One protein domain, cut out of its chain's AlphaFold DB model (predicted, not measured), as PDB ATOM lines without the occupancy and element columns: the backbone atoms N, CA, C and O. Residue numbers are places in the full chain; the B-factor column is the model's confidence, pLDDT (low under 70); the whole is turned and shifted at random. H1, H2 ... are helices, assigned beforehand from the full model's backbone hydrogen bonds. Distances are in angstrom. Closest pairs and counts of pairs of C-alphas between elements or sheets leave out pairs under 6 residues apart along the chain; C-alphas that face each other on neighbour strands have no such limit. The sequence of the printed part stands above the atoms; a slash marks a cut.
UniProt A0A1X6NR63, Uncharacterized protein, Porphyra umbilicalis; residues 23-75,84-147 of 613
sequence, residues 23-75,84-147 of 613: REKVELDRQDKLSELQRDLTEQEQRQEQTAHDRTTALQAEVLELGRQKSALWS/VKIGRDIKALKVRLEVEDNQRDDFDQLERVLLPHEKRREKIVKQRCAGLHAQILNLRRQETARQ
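AT A GLANCE: This is residues 23 to 75 and 84 to 147 of the 613 residues of an uncharacterized protein of Porphyra umbilicalis (UniProt A0A1X6NR63). One very long helix, H1, makes the length of a rod, and a shorter helical hairpin of H2 and H3 runs along the later part of it, with residues 23 to 35 of H1 sticking out beyond the hairpin. H2 and H3 pack closely on each other, while the hairpin meets H1 mainly through H3. The printed part has 117 residues with three named helices, H1, H2 and H3 in that order, and no named strand: an all-helix domain. It is extended, with a radius of gyration of the C-alphas of 20.7 A and spans of 77 by 25 by 16 A.

HOW THE PARTS SIT: Start with H1, residues 23 to 75, whose residues 23 to 35 stand free. Look next at its residues 44 to 48, which only just touch H2, residues 84 to 108, at residue 108 alone, with 3 pairs of C-alphas within 8 A; the closest C-alphas, of Gln 48 and Asp 108, are 5.8 A apart. The two run opposite ways at a shallow tilt of 12 degrees. Further along, residues 58 to 73 of H1 touch residues 133 to 147 of H3, residues 116 to 147; the closest C-alphas, of Gln 69 and Thr 144, are 4.9 A apart. H1 and H3 run the same way at a shallow tilt of 13 degrees. H2 and H3 touch as a helical hairpin, opposite ways at a shallow tilt of 23 degrees, closest at the C-alphas of Ile 90 and Ile 136, 5.7 A apart. The three form an up-and-down bundle, each helix running against the one before it. In H1 and H3 every O i to N i+4 pair is within hydrogen-bond range; in H2, 20 of 21 are.

IN THESE COORDINATES: Find C-alpha 23 at (-66.358, 13.479, 54.724); from there H1 runs 77.7 A to C-alpha 75. H2 begins at C-alpha 84, (-14.814, -33.407, 37.016), and spans 36.1 A to C-alpha 108. H3 spans 47.5 A from C-alpha 116 to C-alpha 147 at (-16.403, -42.234, 48.005).

THE WHOLE: The C-alphas farthest apart, of Arg 23 and Ser 75, are 77.7 A apart. Residues 76 to 83 are not printed, and C-alphas 75 and 84 stand 22.1 A apart across that cut. The link from H2 to H3 is short, with 7 residues. The mean pLDDT of the printed part is 85.4; look for values under 70 at residues 72 to 75, 111 and 147.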
ATOM      1  N   ARG A  23     -67.581  13.799  53.966       84.38
ATOM      2  CA  ARG A  23     -66.358  13.479  54.724       84.38
ATOM      3  C   ARG A  23     -66.377  12.063  55.296       84.38
ATOM      4  O   ARG A  23     -65.370  11.373  55.192       84.38
ATOM      5  N   GLU A  24     -67.506  11.619  55.844       88.31
ATOM      6  CA  GLU A  24     -67.682  10.249  56.346       88.31
ATOM      7  C   GLU A  24     -67.460   9.215  55.236       88.31
ATOM      8  O   GLU A  24     -66.725   8.247  55.427       88.31
ATOM      9  N   LYS A  25     -68.009   9.456  54.038       90.38
ATOM     10  CA  LYS A  25     -67.796   8.585  52.878       90.38
ATOM     11  C   LYS A  25     -66.327   8.523  52.447       90.38
ATOM     12  O   LYS A  25     -65.822   7.438  52.186       90.38
ATOM     13  N   VAL A  26     -65.635   9.664  52.399       89.00
ATOM     14  CA  VAL A  26     -64.198   9.713  52.062       89.00
ATOM     15  C   VAL A  26     -63.358   8.952  53.090       89.00
ATOM     16  O   VAL A  26     -62.397   8.279  52.718       89.00
ATOM     17  N   GLU A  27     -63.709   9.037  54.372       83.94
ATOM     18  CA  GLU A  27     -62.992   8.325  55.430       83.94
ATOM     19  C   GLU A  27     -63.246   6.810  55.376       83.94
ATOM     20  O   GLU A  27     -62.302   6.036  55.528       83.94
ATOM     21  N   LEU A  28     -64.475   6.378  55.064       88.44
ATOM     22  CA  LEU A  28     -64.802   4.971  54.793       88.44
ATOM     23  C   LEU A  28     -64.011   4.425  53.595       88.44
ATOM     24  O   LEU A  28     -63.339   3.404  53.725       88.44
ATOM     25  N   ASP A  29     -63.983   5.148  52.470       88.94
ATOM     26  CA  ASP A  29     -63.199   4.761  51.285       88.94
ATOM     27  C   ASP A  29     -61.693   4.651  51.615       88.94
ATOM     28  O   ASP A  29     -60.966   3.806  51.077       88.94
ATOM     29  N   ARG A  30     -61.195   5.498  52.527       85.56
ATOM     30  CA  ARG A  30     -59.804   5.463  52.999       85.56
ATOM     31  C   ARG A  30     -59.532   4.257  53.899       85.56
ATOM     32  O   ARG A  30     -58.466   3.653  53.772       85.56
ATOM     33  N   GLN A  31     -60.469   3.899  54.776       84.81
ATOM     34  CA  GLN A  31     -60.388   2.703  55.621       84.81
ATOM     35  C   GLN A  31     -60.431   1.415  54.793       84.81
ATOM     36  O   GLN A  31     -59.623   0.514  55.037       84.81
ATOM     37  N   ASP A  32     -61.286   1.346  53.773       87.31
ATOM     38  CA  ASP A  32     -61.347   0.208  52.851       87.31
ATOM     39  C   ASP A  32     -60.015   0.032  52.112       87.31
ATOM     40  O   ASP A  32     -59.461  -1.070  52.054       87.31
ATOM     41  N   LYS A  33     -59.424   1.135  51.641       84.81
ATOM     42  CA  LYS A  33     -58.120   1.120  50.971       84.81
ATOM     43  C   LYS A  33     -56.966   0.727  51.898       84.81
ATOM     44  O   LYS A  33     -56.054   0.024  51.471       84.81
ATOM     45  N   LEU A  34     -56.988   1.166  53.157       82.50
ATOM     46  CA  LEU A  34     -56.013   0.733  54.165       82.50
ATOM     47  C   LEU A  34     -56.142  -0.766  54.461       82.50
ATOM     48  O   LEU A  34     -55.127  -1.455  54.538       82.50
ATOM     49  N   SER A  35     -57.371  -1.276  54.564       81.50
ATOM     50  CA  SER A  35     -57.640  -2.704  54.779       81.50
ATOM     51  C   SER A  35     -57.140  -3.561  53.611       81.50
ATOM     52  O   SER A  35     -56.564  -4.628  53.826       81.50
ATOM     53  N   GLU A  36     -57.307  -3.081  52.375       84.12
ATOM     54  CA  GLU A  36     -56.781  -3.732  51.174       84.12
ATOM     55  C   GLU A  36     -55.244  -3.766  51.172       84.12
ATOM     56  O   GLU A  36     -54.662  -4.838  51.031       84.12
ATOM     57  N   LEU A  37     -54.584  -2.633  51.438       80.94
ATOM     58  CA  LEU A  37     -53.118  -2.563  51.521       80.94
ATOM     59  C   LEU A  37     -52.545  -3.459  52.627       80.94
ATOM     60  O   LEU A  37     -51.501  -4.080  52.440       80.94
ATOM     61  N   GLN A  38     -53.222  -3.553  53.773       82.44
ATOM     62  CA  GLN A  38     -52.791  -4.414  54.874       82.44
ATOM     63  C   GLN A  38     -52.883  -5.903  54.508       82.44
ATOM     64  O   GLN A  38     -51.998  -6.687  54.867       82.44
ATOM     65  N   ARG A  39     -53.928  -6.304  53.773       84.12
ATOM     66  CA  ARG A  39     -54.052  -7.670  53.247       84.12
ATOM     67  C   ARG A  39     -52.942  -7.976  52.244       84.12
ATOM     68  O   ARG A  39     -52.315  -9.027  52.350       84.12
ATOM     69  N   ASP A  40     -52.680  -7.060  51.318       82.19
ATOM     70  CA  ASP A  40     -51.655  -7.220  50.284       82.19
ATOM     71  C   ASP A  40     -50.252  -7.361  50.900       82.19
ATOM     72  O   ASP A  40     -49.504  -8.267  50.523       82.19
ATOM     73  N   LEU A  41     -49.943  -6.552  51.921       81.62
ATOM     74  CA  LEU A  41     -48.701  -6.654  52.691       81.62
ATOM     75  C   LEU A  41     -48.574  -8.016  53.390       81.62
ATOM     76  O   LEU A  41     -47.542  -8.672  53.281       81.62
ATOM     77  N   THR A  42     -49.643  -8.485  54.039       83.31
ATOM     78  CA  THR A  42     -49.648  -9.786  54.732       83.31
ATOM     79  C   THR A  42     -49.412 -10.947  53.756       83.31
ATOM     80  O   THR A  42     -48.644 -11.868  54.040       83.31
ATOM     81  N   GLU A  43     -50.044 -10.921  52.576       83.94
ATOM     82  CA  GLU A  43     -49.837 -11.940  51.536       83.94
ATOM     83  C   GLU A  43     -48.425 -11.883  50.927       83.94
ATOM     84  O   GLU A  43     -47.889 -12.906  50.488       83.94
ATOM     85  N   GLN A  44     -47.810 -10.702  50.861       84.19
ATOM     86  CA  GLN A  44     -46.424 -10.542  50.431       84.19
ATOM     87  C   GLN A  44     -45.446 -11.135  51.454       84.19
ATOM     88  O   GLN A  44     -44.583 -11.931  51.076       84.19
ATOM     89  N   GLU A  45     -45.617 -10.823  52.739       83.12
ATOM     90  CA  GLU A  45     -44.783 -11.347  53.828       83.12
ATOM     91  C   GLU A  45     -44.838 -12.881  53.895       83.12
ATOM     92  O   GLU A  45     -43.797 -13.537  53.939       83.12
ATOM     93  N   GLN A  46     -46.031 -13.477  53.785       86.12
ATOM     94  CA  GLN A  46     -46.193 -14.938  53.766       86.12
ATOM     95  C   GLN A  46     -45.469 -15.609  52.587       86.12
ATOM     96  O   GLN A  46     -44.929 -16.711  52.724       86.12
ATOM     97  N   ARG A  47     -45.441 -14.967  51.411       86.25
ATOM     98  CA  ARG A  47     -44.718 -15.492  50.240       86.25
ATOM     99  C   ARG A  47     -43.208 -15.458  50.453       86.25
ATOM    100  O   ARG A  47     -42.554 -16.476  50.216       86.25
ATOM    101  N   GLN A  48     -42.689 -14.345  50.968       84.69
ATOM    102  CA  GLN A  48     -41.271 -14.188  51.299       84.69
ATOM    103  C   GLN A  48     -40.823 -15.198  52.359       84.69
ATOM    104  O   GLN A  48     -39.788 -15.849  52.194       84.69
ATOM    105  N   GLU A  49     -41.626 -15.396  53.407       84.38
ATOM    106  CA  GLU A  49     -41.348 -16.377  54.456       84.38
ATOM    107  C   GLU A  49     -41.297 -17.804  53.892       84.38
ATOM    108  O   GLU A  49     -40.336 -18.541  54.136       84.38
ATOM    109  N   GLN A  50     -42.263 -18.185  53.049       86.69
ATOM    110  CA  GLN A  50     -42.256 -19.495  52.396       86.69
ATOM    111  C   GLN A  50     -41.051 -19.667  51.453       86.69
ATOM    112  O   GLN A  50     -40.457 -20.745  51.395       86.69
ATOM    113  N   THR A  51     -40.656 -18.623  50.715       86.31
ATOM    114  CA  THR A  51     -39.449 -18.638  49.871       86.31
ATOM    115  C   THR A  51     -38.180 -18.832  50.693       86.31
ATOM    116  O   THR A  51     -37.356 -19.688  50.351       86.31
ATOM    117  N   ALA A  52     -38.042 -18.124  51.811       82.38
ATOM    118  CA  ALA A  52     -36.926 -18.306  52.731       82.38
ATOM    119  C   ALA A  52     -36.900 -19.724  53.331       82.38
ATOM    120  O   ALA A  52     -35.833 -20.346  53.411       82.38
ATOM    121  N   HIS A  53     -38.064 -20.270  53.696       89.75
ATOM    122  CA  HIS A  53     -38.191 -21.616  54.251       89.75
ATOM    123  C   HIS A  53     -37.774 -22.708  53.252       89.75
ATOM    124  O   HIS A  53     -36.980 -23.593  53.592       89.75
ATOM    125  N   ASP A  54     -38.237 -22.624  52.003       86.62
ATOM    126  CA  ASP A  54     -37.887 -23.579  50.945       86.62
ATOM    127  C   ASP A  54     -36.372 -23.578  50.668       86.62
ATOM    128  O   ASP A  54     -35.745 -24.640  50.589       86.62
ATOM    129  N   ARG A  55     -35.767 -22.382  50.571       87.25
ATOM    130  CA  ARG A  55     -34.319 -22.205  50.353       87.25
ATOM    131  C   ARG A  55     -33.512 -22.796  51.498       87.25
ATOM    132  O   ARG A  55     -32.559 -23.544  51.272       87.25
ATOM    133  N   THR A  56     -33.918 -22.499  52.729       86.06
ATOM    134  CA  THR A  56     -33.260 -23.005  53.937       86.06
ATOM    135  C   THR A  56     -33.305 -24.529  53.982       86.06
ATOM    136  O   THR A  56     -32.274 -25.165  54.194       86.06
ATOM    137  N   THR A  57     -34.462 -25.126  53.692       90.12
ATOM    138  CA  THR A  57     -34.641 -26.586  53.659       90.12
ATOM    139  C   THR A  57     -33.740 -27.244  52.611       90.12
ATOM    140  O   THR A  57     -33.069 -28.242  52.888       90.12
ATOM    141  N   ALA A  58     -33.669 -26.674  51.406       86.50
ATOM    142  CA  ALA A  58     -32.832 -27.204  50.335       86.50
ATOM    143  C   ALA A  58     -31.327 -27.078  50.639       86.50
ATOM    144  O   ALA A  58     -30.567 -28.023  50.404       86.50
ATOM    145  N   LEU A  59     -30.899 -25.945  51.206       86.06
ATOM    146  CA  LEU A  59     -29.515 -25.725  51.632       86.06
ATOM    147  C   LEU A  59     -29.112 -26.678  52.758       86.06
ATOM    148  O   LEU A  59     -28.045 -27.283  52.687       86.06
ATOM    149  N   GLN A  60     -29.970 -26.869  53.763       88.62
ATOM    150  CA  GLN A  60     -29.726 -27.822  54.848       88.62
ATOM    151  C   GLN A  60     -29.542 -29.247  54.316       88.62
ATOM    152  O   GLN A  60     -28.622 -29.947  54.742       88.62
ATOM    153  N   ALA A  61     -30.351 -29.668  53.339       87.88
ATOM    154  CA  ALA A  61     -30.197 -30.974  52.706       87.88
ATOM    155  C   ALA A  61     -28.856 -31.118  51.955       87.88
ATOM    156  O   ALA A  61     -28.219 -32.170  52.055       87.88
ATOM    157  N   GLU A  62     -28.396 -30.082  51.239       87.88
ATOM    158  CA  GLU A  62     -27.077 -30.094  50.581       87.88
ATOM    159  C   GLU A  62     -25.935 -30.126  51.613       87.88
ATOM    160  O   GLU A  62     -24.992 -30.904  51.458       87.88
ATOM    161  N   VAL A  63     -26.028 -29.339  52.691       83.50
ATOM    162  CA  VAL A  63     -25.033 -29.303  53.777       83.50
ATOM    163  C   VAL A  63     -24.909 -30.661  54.466       83.50
ATOM    164  O   VAL A  63     -23.792 -31.129  54.686       83.50
ATOM    165  N   LEU A  64     -26.031 -31.325  54.761       87.50
ATOM    166  CA  LEU A  64     -26.030 -32.667  55.349       87.50
ATOM    167  C   LEU A  64     -25.316 -33.681  54.446       87.50
ATOM    168  O   LEU A  64     -24.543 -34.505  54.935       87.50
ATOM    169  N   GLU A  65     -25.530 -33.612  53.132       85.56
ATOM    170  CA  GLU A  65     -24.882 -34.521  52.184       85.56
ATOM    171  C   GLU A  65     -23.379 -34.236  52.040       85.56
ATOM    172  O   GLU A  65     -22.572 -35.164  52.042       85.56
ATOM    173  N   LEU A  66     -22.971 -32.963  52.016       81.56
ATOM    174  CA  LEU A  66     -21.555 -32.578  52.062       81.56
ATOM    175  C   LEU A  66     -20.882 -33.033  53.366       81.56
ATOM    176  O   LEU A  66     -19.727 -33.462  53.352       81.56
ATOM    177  N   GLY A  67     -21.607 -32.989  54.486       78.69
ATOM    178  CA  GLY A  67     -21.172 -33.555  55.760       78.69
ATOM    179  C   GLY A  67     -20.920 -35.061  55.666       78.69
ATOM    180  O   GLY A  67     -19.863 -35.531  56.081       78.69
ATOM    181  N   ARG A  68     -21.833 -35.819  55.041       83.31
ATOM    182  CA  ARG A  68     -21.645 -37.259  54.782       83.31
ATOM    183  C   ARG A  68     -20.444 -37.533  53.884       83.31
ATOM    184  O   ARG A  68     -19.666 -38.436  54.181       83.31
ATOM    185  N   GLN A  69     -20.257 -36.741  52.830       77.25
ATOM    186  CA  GLN A  69     -19.104 -36.849  51.938       77.25
ATOM    187  C   GLN A  69     -17.787 -36.598  52.689       77.25
ATOM    188  O   GLN A  69     -16.825 -37.343  52.510       77.25
ATOM    189  N   LYS A  70     -17.753 -35.593  53.573       77.75
ATOM    190  CA  LYS A  70     -16.611 -35.314  54.454       77.75
ATOM    191  C   LYS A  70     -16.316 -36.492  55.388       77.75
ATOM    192  O   LYS A  70     -15.161 -36.891  55.495       77.75
ATOM    193  N   SER A  71     -17.337 -37.068  56.019       75.31
ATOM    194  CA  SER A  71     -17.170 -38.245  56.881       75.31
ATOM    195  C   SER A  71     -16.664 -39.462  56.104       75.31
ATOM    196  O   SER A  71     -15.755 -40.142  56.567       75.31
ATOM    197  N   ALA A  72     -17.186 -39.711  54.898       69.50
ATOM    198  CA  ALA A  72     -16.717 -40.799  54.037       69.50
ATOM    199  C   ALA A  72     -15.231 -40.641  53.660       69.50
ATOM    200  O   ALA A  72     -14.491 -41.618  53.681       69.50
ATOM    201  N   LEU A  73     -14.782 -39.409  53.387       67.19
ATOM    202  CA  LEU A  73     -13.378 -39.091  53.100       67.19
ATOM    203  C   LEU A  73     -12.453 -39.325  54.291       67.19
ATOM    204  O   LEU A  73     -11.350 -39.838  54.129       67.19
ATOM    205  N   TRP A  74     -12.890 -38.939  55.488       66.19
ATOM    206  CA  TRP A  74     -12.122 -39.180  56.707       66.19
ATOM    207  C   TRP A  74     -11.995 -40.672  57.026       66.19
ATOM    208  O   TRP A  74     -10.950 -41.096  57.514       66.19
ATOM    209  N   SER A  75     -13.004 -41.475  56.687       65.25
ATOM    210  CA  SER A  75     -12.981 -42.921  56.921       65.25
ATOM    211  C   SER A  75     -12.222 -43.721  55.856       65.25
ATOM    212  O   SER A  75     -11.700 -44.787  56.173       65.25
ATOM    213  N   VAL A  84     -14.826 -34.698  37.721       75.44
ATOM    214  CA  VAL A  84     -14.814 -33.407  37.016       75.44
ATOM    215  C   VAL A  84     -16.112 -33.150  36.230       75.44
ATOM    216  O   VAL A  84     -16.493 -31.994  36.053       75.44
ATOM    217  N   LYS A  85     -16.814 -34.201  35.775       81.00
ATOM    218  CA  LYS A  85     -18.114 -34.078  35.097       81.00
ATOM    219  C   LYS A  85     -19.224 -33.713  36.086       81.00
ATOM    220  O   LYS A  85     -19.909 -32.726  35.854       81.00
ATOM    221  N   ILE A  86     -19.329 -34.410  37.222       82.00
ATOM    222  CA  ILE A  86     -20.332 -34.084  38.254       82.00
ATOM    223  C   ILE A  86     -20.132 -32.658  38.786       82.00
ATOM    224  O   ILE A  86     -21.094 -31.901  38.892       82.00
ATOM    225  N   GLY A  87     -18.887 -32.250  39.047       82.38
ATOM    226  CA  GLY A  87     -18.589 -30.882  39.478       82.38
ATOM    227  C   GLY A  87     -19.017 -29.815  38.461       82.38
ATOM    228  O   GLY A  87     -19.530 -28.765  38.850       82.38
ATOM    229  N   ARG A  88     -18.857 -30.086  37.156       86.44
ATOM    230  CA  ARG A  88     -19.348 -29.209  36.078       86.44
ATOM    231  C   ARG A  88     -20.875 -29.161  36.025       86.44
ATOM    232  O   ARG A  88     -21.427 -28.067  35.942       86.44
ATOM    233  N   ASP A  89     -21.537 -30.308  36.126       88.31
ATOM    234  CA  ASP A  89     -22.999 -30.411  36.062       88.31
ATOM    235  C   ASP A  89     -23.661 -29.691  37.250       88.31
ATOM    236  O   ASP A  89     -24.595 -28.912  37.060       88.31
ATOM    237  N   ILE A  90     -23.118 -29.841  38.468       88.12
ATOM    238  CA  ILE A  90     -23.580 -29.098  39.653       88.12
ATOM    239  C   ILE A  90     -23.418 -27.590  39.448       88.12
ATOM    240  O   ILE A  90     -24.335 -26.830  39.754       88.12
ATOM    241  N   LYS A  91     -22.277 -27.139  38.910       89.69
ATOM    242  CA  LYS A  91     -22.047 -25.712  38.645       89.69
ATOM    243  C   LYS A  91     -23.066 -25.161  37.643       89.69
ATOM    244  O   LYS A  91     -23.626 -24.096  37.883       89.69
ATOM    245  N   ALA A  92     -23.346 -25.890  36.564       92.12
ATOM    246  CA  ALA A  92     -24.344 -25.492  35.571       92.12
ATOM    247  C   ALA A  92     -25.767 -25.444  36.155       92.12
ATOM    248  O   ALA A  92     -26.527 -24.522  35.861       92.12
ATOM    249  N   LEU A  93     -26.128 -26.403  37.013       93.12
ATOM    250  CA  LEU A  93     -27.427 -26.418  37.689       93.12
ATOM    251  C   LEU A  93     -27.579 -25.267  38.688       93.12
ATOM    252  O   LEU A  93     -28.661 -24.695  38.756       93.12
ATOM    253  N   LYS A  94     -26.517 -24.883  39.411       93.06
ATOM    254  CA  LYS A  94     -26.551 -23.731  40.330       93.06
ATOM    255  C   LYS A  94     -26.772 -22.406  39.601       93.06
ATOM    256  O   LYS A  94     -27.574 -21.610  40.059       93.06
ATOM    257  N   VAL A  95     -26.152 -22.220  38.433       92.75
ATOM    258  CA  VAL A  95     -26.403 -21.035  37.590       92.75
ATOM    259  C   VAL A  95     -27.860 -20.990  37.116       92.75
ATOM    260  O   VAL A  95     -28.490 -19.941  37.132       92.75
ATOM    261  N   ARG A  96     -28.432 -22.132  36.716       93.19
ATOM    262  CA  ARG A  96     -29.853 -22.197  36.327       93.19
ATOM    263  C   ARG A  96     -30.794 -21.947  37.502       93.19
ATOM    264  O   ARG A  96     -31.842 -21.346  37.305       93.19
ATOM    265  N   LEU A  97     -30.431 -22.430  38.688       93.44
ATOM    266  CA  LEU A  97     -31.193 -22.216  39.911       93.44
ATOM    267  C   LEU A  97     -31.223 -20.733  40.277       93.44
ATOM    268  O   LEU A  97     -32.298 -20.222  40.528       93.44
ATOM    269  N   GLU A  98     -30.085 -20.044  40.201       93.00
ATOM    270  CA  GLU A  98     -29.986 -18.601  40.449       93.00
ATOM    271  C   GLU A  98     -30.921 -17.790  39.536       93.00
ATOM    272  O   GLU A  98     -31.608 -16.884  39.992       93.00
ATOM    273  N   VAL A  99     -31.025 -18.162  38.255       92.50
ATOM    274  CA  VAL A  99     -31.957 -17.509  37.318       92.50
ATOM    275  C   VAL A  99     -33.421 -17.710  37.725       92.50
ATOM    276  O   VAL A  99     -34.207 -16.768  37.652       92.50
ATOM    277  N   GLU A 100     -33.804 -18.921  38.127       92.69
ATOM    278  CA  GLU A 100     -35.182 -19.214  38.549       92.69
ATOM    279  C   GLU A 100     -35.487 -18.617  39.939       92.69
ATOM    280  O   GLU A 100     -36.602 -18.161  40.173       92.69
ATOM    281  N   ASP A 101     -34.501 -18.542  40.838       91.31
ATOM    282  CA  ASP A 101     -34.619 -17.878  42.140       91.31
ATOM    283  C   ASP A 101     -34.816 -16.365  41.997       91.31
ATOM    284  O   ASP A 101     -35.681 -15.816  42.672       91.31
ATOM    285  N   ASN A 102     -34.114 -15.710  41.069       89.94
ATOM    286  CA  ASN A 102     -34.340 -14.293  40.777       89.94
ATOM    287  C   ASN A 102     -35.768 -14.050  40.258       89.94
ATOM    288  O   ASN A 102     -36.442 -13.126  40.699       89.94
ATOM    289  N   GLN A 103     -36.276 -14.926  39.381       89.50
ATOM    290  CA  GLN A 103     -37.671 -14.844  38.925       89.50
ATOM    291  C   GLN A 103     -38.674 -15.086  40.054       89.50
ATOM    292  O   GLN A 103     -39.794 -14.584  40.001       89.50
ATOM    293  N   ARG A 104     -38.308 -15.891  41.055       88.56
ATOM    294  CA  ARG A 104     -39.119 -16.107  42.252       88.56
ATOM    295  C   ARG A 104     -39.145 -14.852  43.127       88.56
ATOM    296  O   ARG A 104     -40.226 -14.465  43.556       88.56
ATOM    297  N   ASP A 105     -37.999 -14.198  43.312       87.25
ATOM    298  CA  ASP A 105     -37.889 -12.944  44.065       87.25
ATOM    299  C   ASP A 105     -38.684 -11.805  43.399       87.25
ATOM    300  O   ASP A 105     -39.317 -11.017  44.099       87.25
ATOM    301  N   ASP A 106     -38.748 -11.764  42.062       88.38
ATOM    302  CA  ASP A 106     -39.587 -10.803  41.328       88.38
ATOM    303  C   ASP A 106     -41.078 -10.934  41.702       88.38
ATOM    304  O   ASP A 106     -41.783  -9.931  41.826       88.38
ATOM    305  N   PHE A 107     -41.579 -12.157  41.920       85.88
ATOM    306  CA  PHE A 107     -42.962 -12.367  42.372       85.88
ATOM    307  C   PHE A 107     -43.176 -11.949  43.834       85.88
ATOM    308  O   PHE A 107     -44.275 -11.507  44.180       85.88
ATOM    309  N   ASP A 108     -42.143 -12.067  44.670       83.31
ATOM    310  CA  ASP A 108     -42.161 -11.708  46.093       83.31
ATOM    311  C   ASP A 108     -42.051 -10.180  46.320       83.31
ATOM    312  O   ASP A 108     -42.377  -9.684  47.403       83.31
ATOM    313  N   GLN A 109     -41.631  -9.415  45.304       81.62
ATOM    314  CA  GLN A 109     -41.534  -7.945  45.328       81.62
ATOM    315  C   GLN A 109     -42.794  -7.220  44.828       81.62
ATOM    316  O   GLN A 109     -42.884  -5.999  44.944       81.62
ATOM    317  N   LEU A 110     -43.778  -7.937  44.278       80.06
ATOM    318  CA  LEU A 110     -45.010  -7.318  43.793       80.06
ATOM    319  C   LEU A 110     -45.873  -6.816  44.962       80.06
ATOM    320  O   LEU A 110     -46.405  -7.616  45.730       80.06
ATOM    321  N   GLU A 111     -46.054  -5.489  45.024       64.00
ATOM    322  CA  GLU A 111     -46.837  -4.754  46.040       64.00
ATOM    323  C   GLU A 111     -48.342  -5.087  46.043       64.00
ATOM    324  O   GLU A 111     -49.060  -4.671  46.946       64.00
ATOM    325  N   ARG A 112     -48.840  -5.801  45.024       75.38
ATOM    326  CA  ARG A 112     -50.257  -6.172  44.873       75.38
ATOM    327  C   ARG A 112     -50.434  -7.684  44.807       75.38
ATOM    328  O   ARG A 112     -49.535  -8.406  44.367       75.38
ATOM    329  N   VAL A 113     -51.631  -8.158  45.158       76.88
ATOM    330  CA  VAL A 113     -52.013  -9.571  45.002       76.88
ATOM    331  C   VAL A 113     -51.836 -10.025  43.553       76.88
ATOM    332  O   VAL A 113     -52.364  -9.418  42.620       76.88
ATOM    333  N   LEU A 114     -51.140 -11.151  43.377       81.00
ATOM    334  CA  LEU A 114     -50.914 -11.761  42.069       81.00
ATOM    335  C   LEU A 114     -52.231 -12.076  41.355       81.00
ATOM    336  O   LEU A 114     -53.120 -12.749  41.893       81.00
ATOM    337  N   LEU A 115     -52.304 -11.702  40.084       85.38
ATOM    338  CA  LEU A 115     -53.384 -12.100  39.197       85.38
ATOM    339  C   LEU A 115     -53.368 -13.627  38.987       85.38
ATOM    340  O   LEU A 115     -52.325 -14.280  39.108       85.38
ATOM    341  N   PRO A 116     -54.499 -14.251  38.601       84.12
ATOM    342  CA  PRO A 116     -54.588 -15.710  38.468       84.12
ATOM    343  C   PRO A 116     -53.535 -16.343  37.546       84.12
ATOM    344  O   PRO A 116     -53.132 -17.488  37.752       84.12
ATOM    345  N   HIS A 117     -53.082 -15.619  36.522       83.88
ATOM    346  CA  HIS A 117     -52.044 -16.087  35.607       83.88
ATOM    347  C   HIS A 117     -50.629 -15.956  36.199       83.88
ATOM    348  O   HIS A 117     -49.776 -16.797  35.919       83.88
ATOM    349  N   GLU A 118     -50.388 -14.970  37.063       86.62
ATOM    350  CA  GLU A 118     -49.123 -14.780  37.782       86.62
ATOM    351  C   GLU A 118     -48.961 -15.838  38.874       86.62
ATOM    352  O   GLU A 118     -47.921 -16.486  38.922       86.62
ATOM    353  N   LYS A 119     -50.029 -16.156  39.627       85.56
ATOM    354  CA  LYS A 119     -50.044 -17.284  40.586       85.56
ATOM    355  C   LYS A 119     -49.674 -18.616  39.925       85.56
ATOM    356  O   LYS A 119     -48.997 -19.462  40.511       85.56
ATOM    357  N   ARG A 120     -50.096 -18.828  38.670       87.56
ATOM    358  CA  ARG A 120     -49.706 -20.019  37.892       87.56
ATOM    359  C   ARG A 120     -48.219 -20.006  37.536       87.56
ATOM    360  O   ARG A 120     -47.584 -21.053  37.628       87.56
ATOM    361  N   ARG A 121     -47.667 -18.855  37.138       88.56
ATOM    362  CA  ARG A 121     -46.238 -18.710  36.810       88.56
ATOM    363  C   ARG A 121     -45.360 -18.879  38.045       88.56
ATOM    364  O   ARG A 121     -44.424 -19.667  37.990       88.56
ATOM    365  N   GLU A 122     -45.722 -18.244  39.155       90.06
ATOM    366  CA  GLU A 122     -45.059 -18.391  40.453       90.06
ATOM    367  C   GLU A 122     -44.987 -19.870  40.862       90.06
ATOM    368  O   GLU A 122     -43.917 -20.387  41.179       90.06
ATOM    369  N   LYS A 123     -46.101 -20.608  40.757       90.50
ATOM    370  CA  LYS A 123     -46.131 -22.049  41.049       90.50
ATOM    371  C   LYS A 123     -45.175 -22.856  40.164       90.50
ATOM    372  O   LYS A 123     -44.527 -23.779  40.656       90.50
ATOM    373  N   ILE A 124     -45.083 -22.530  38.875       92.12
ATOM    374  CA  ILE A 124     -44.173 -23.204  37.936       92.12
ATOM    375  C   ILE A 124     -42.711 -22.918  38.302       92.12
ATOM    376  O   ILE A 124     -41.909 -23.850  38.327       92.12
ATOM    377  N   VAL A 125     -42.370 -21.667  38.619       91.69
ATOM    378  CA  VAL A 125     -41.014 -21.279  39.046       91.69
ATOM    379  C   VAL A 125     -40.638 -21.998  40.345       91.69
ATOM    380  O   VAL A 125     -39.601 -22.657  40.399       91.69
ATOM    381  N   LYS A 126     -41.530 -22.025  41.347       90.31
ATOM    382  CA  LYS A 126     -41.327 -22.792  42.595       90.31
ATOM    383  C   LYS A 126     -41.036 -24.273  42.325       90.31
ATOM    384  O   LYS A 126     -40.103 -24.840  42.895       90.31
ATOM    385  N   GLN A 127     -41.786 -24.899  41.417       92.44
ATOM    386  CA  GLN A 127     -41.555 -26.292  41.016       92.44
ATOM    387  C   GLN A 127     -40.203 -26.494  40.317       92.44
ATOM    388  O   GLN A 127     -39.548 -27.515  40.538       92.44
ATOM    389  N   ARG A 128     -39.758 -25.536  39.497       93.38
ATOM    390  CA  ARG A 128     -38.450 -25.594  38.829       93.38
ATOM    391  C   ARG A 128     -37.300 -25.458  39.816       93.38
ATOM    392  O   ARG A 128     -36.393 -26.288  39.755       93.38
ATOM    393  N   CYS A 129     -37.360 -24.506  40.750       91.19
ATOM    394  CA  CYS A 129     -36.358 -24.373  41.811       91.19
ATOM    395  C   CYS A 129     -36.249 -25.672  42.622       91.19
ATOM    396  O   CYS A 129     -35.156 -26.219  42.774       91.19
ATOM    397  N   ALA A 130     -37.384 -26.237  43.052       90.31
ATOM    398  CA  ALA A 130     -37.409 -27.512  43.770       90.31
ATOM    399  C   ALA A 130     -36.795 -28.662  42.944       90.31
ATOM    400  O   ALA A 130     -35.999 -29.452  43.457       90.31
ATOM    401  N   GLY A 131     -37.108 -28.734  41.646       93.25
ATOM    402  CA  GLY A 131     -36.540 -29.724  40.731       93.25
ATOM    403  C   GLY A 131     -35.024 -29.586  40.547       93.25
ATOM    404  O   GLY A 131     -34.315 -30.594  40.522       93.25
ATOM    405  N   LEU A 132     -34.510 -28.357  40.453       93.50
ATOM    406  CA  LEU A 132     -33.074 -28.078  40.334       93.50
ATOM    407  C   LEU A 132     -32.325 -28.430  41.623       93.50
ATOM    408  O   LEU A 132     -31.296 -29.107  41.560       93.50
ATOM    409  N   HIS A 133     -32.867 -28.073  42.790       93.50
ATOM    410  CA  HIS A 133     -32.315 -28.484  44.082       93.50
ATOM    411  C   HIS A 133     -32.245 -30.009  44.223       93.50
ATOM    412  O   HIS A 133     -31.209 -30.545  44.620       93.50
ATOM    413  N   ALA A 134     -33.303 -30.728  43.835       92.62
ATOM    414  CA  ALA A 134     -33.319 -32.189  43.870       92.62
ATOM    415  C   ALA A 134     -32.249 -32.810  42.951       92.62
ATOM    416  O   ALA A 134     -31.602 -33.788  43.330       92.62
ATOM    417  N   GLN A 135     -32.018 -32.233  41.766       93.94
ATOM    418  CA  GLN A 135     -30.970 -32.688  40.845       93.94
ATOM    419  C   GLN A 135     -29.564 -32.456  41.408       93.94
ATOM    420  O   GLN A 135     -28.736 -33.369  41.362       93.94
ATOM    421  N   ILE A 136     -29.305 -31.277  41.984       91.56
ATOM    422  CA  ILE A 136     -28.032 -30.967  42.652       91.56
ATOM    423  C   ILE A 136     -27.783 -31.965  43.787       91.56
ATOM    424  O   ILE A 136     -26.711 -32.567  43.861       91.56
ATOM    425  N   LEU A 137     -28.788 -32.197  44.633       91.56
ATOM    426  CA  LEU A 137     -28.682 -33.120  45.758       91.56
ATOM    427  C   LEU A 137     -28.442 -34.567  45.300       91.56
ATOM    428  O   LEU A 137     -27.647 -35.283  45.907       91.56
ATOM    429  N   ASN A 138     -29.078 -35.002  44.211       92.94
ATOM    430  CA  ASN A 138     -28.845 -36.327  43.637       92.94
ATOM    431  C   ASN A 138     -27.401 -36.491  43.136       92.94
ATOM    432  O   ASN A 138     -26.760 -37.503  43.413       92.94
ATOM    433  N   LEU A 139     -26.855 -35.480  42.453       89.94
ATOM    434  CA  LEU A 139     -25.457 -35.488  42.012       89.94
ATOM    435  C   LEU A 139     -24.481 -35.537  43.197       89.94
ATOM    436  O   LEU A 139     -23.501 -36.279  43.143       89.94
ATOM    437  N   ARG A 140     -24.775 -34.825  44.292       87.62
ATOM    438  CA  ARG A 140     -23.990 -34.907  45.538       87.62
ATOM    439  C   ARG A 140     -24.009 -36.306  46.143       87.62
ATOM    440  O   ARG A 140     -22.950 -36.848  46.432       87.62
ATOM    441  N   ARG A 141     -25.182 -36.937  46.232       89.12
ATOM    442  CA  ARG A 141     -25.309 -38.330  46.701       89.12
ATOM    443  C   ARG A 141     -24.521 -39.313  45.837       89.12
ATOM    444  O   ARG A 141     -23.943 -40.256  46.366       89.12
ATOM    445  N   GLN A 142     -24.466 -39.099  44.519       86.00
ATOM    446  CA  GLN A 142     -23.641 -39.916  43.623       86.00
ATOM    447  C   GLN A 142     -22.139 -39.740  43.889       86.00
ATOM    448  O   GLN A 142     -21.401 -40.724  43.820       86.00
ATOM    449  N   GLU A 143     -21.672 -38.524  44.202       81.44
ATOM    450  CA  GLU A 143     -20.288 -38.314  44.653       81.44
ATOM    451  C   GLU A 143     -20.026 -39.038  45.972       81.44
ATOM    452  O   GLU A 143     -19.048 -39.779  46.057       81.44
ATOM    453  N   THR A 144     -20.911 -38.893  46.963       79.50
ATOM    454  CA  THR A 144     -20.801 -39.586  48.255       79.50
ATOM    455  C   THR A 144     -20.740 -41.101  48.071       79.50
ATOM    456  O   THR A 144     -19.821 -41.734  48.571       79.50
ATOM    457  N   ALA A 145     -21.646 -41.695  47.288       78.31
ATOM    458  CA  ALA A 145     -21.689 -43.144  47.063       78.31
ATOM    459  C   ALA A 145     -20.407 -43.696  46.417       78.31
ATOM    460  O   ALA A 145     -19.985 -44.811  46.723       78.31
ATOM    461  N   ARG A 146     -19.761 -42.915  45.543       71.25
ATOM    462  CA  ARG A 146     -18.468 -43.286  44.943       71.25
ATOM    463  C   ARG A 146     -17.310 -43.204  45.932       71.25
ATOM    464  O   ARG A 146     -16.363 -43.966  45.795       71.25
ATOM    465  N   GLN A 147     -17.383 -42.310  46.917       68.06
ATOM    466  CA  GLN A 147     -16.403 -42.234  48.005       68.06
ATOM    467  C   GLN A 147     -16.524 -43.430  48.962       68.06
ATOM    468  O   GLN A 147     -15.521 -43.876  49.511       68.06
TER     469      GLN A 147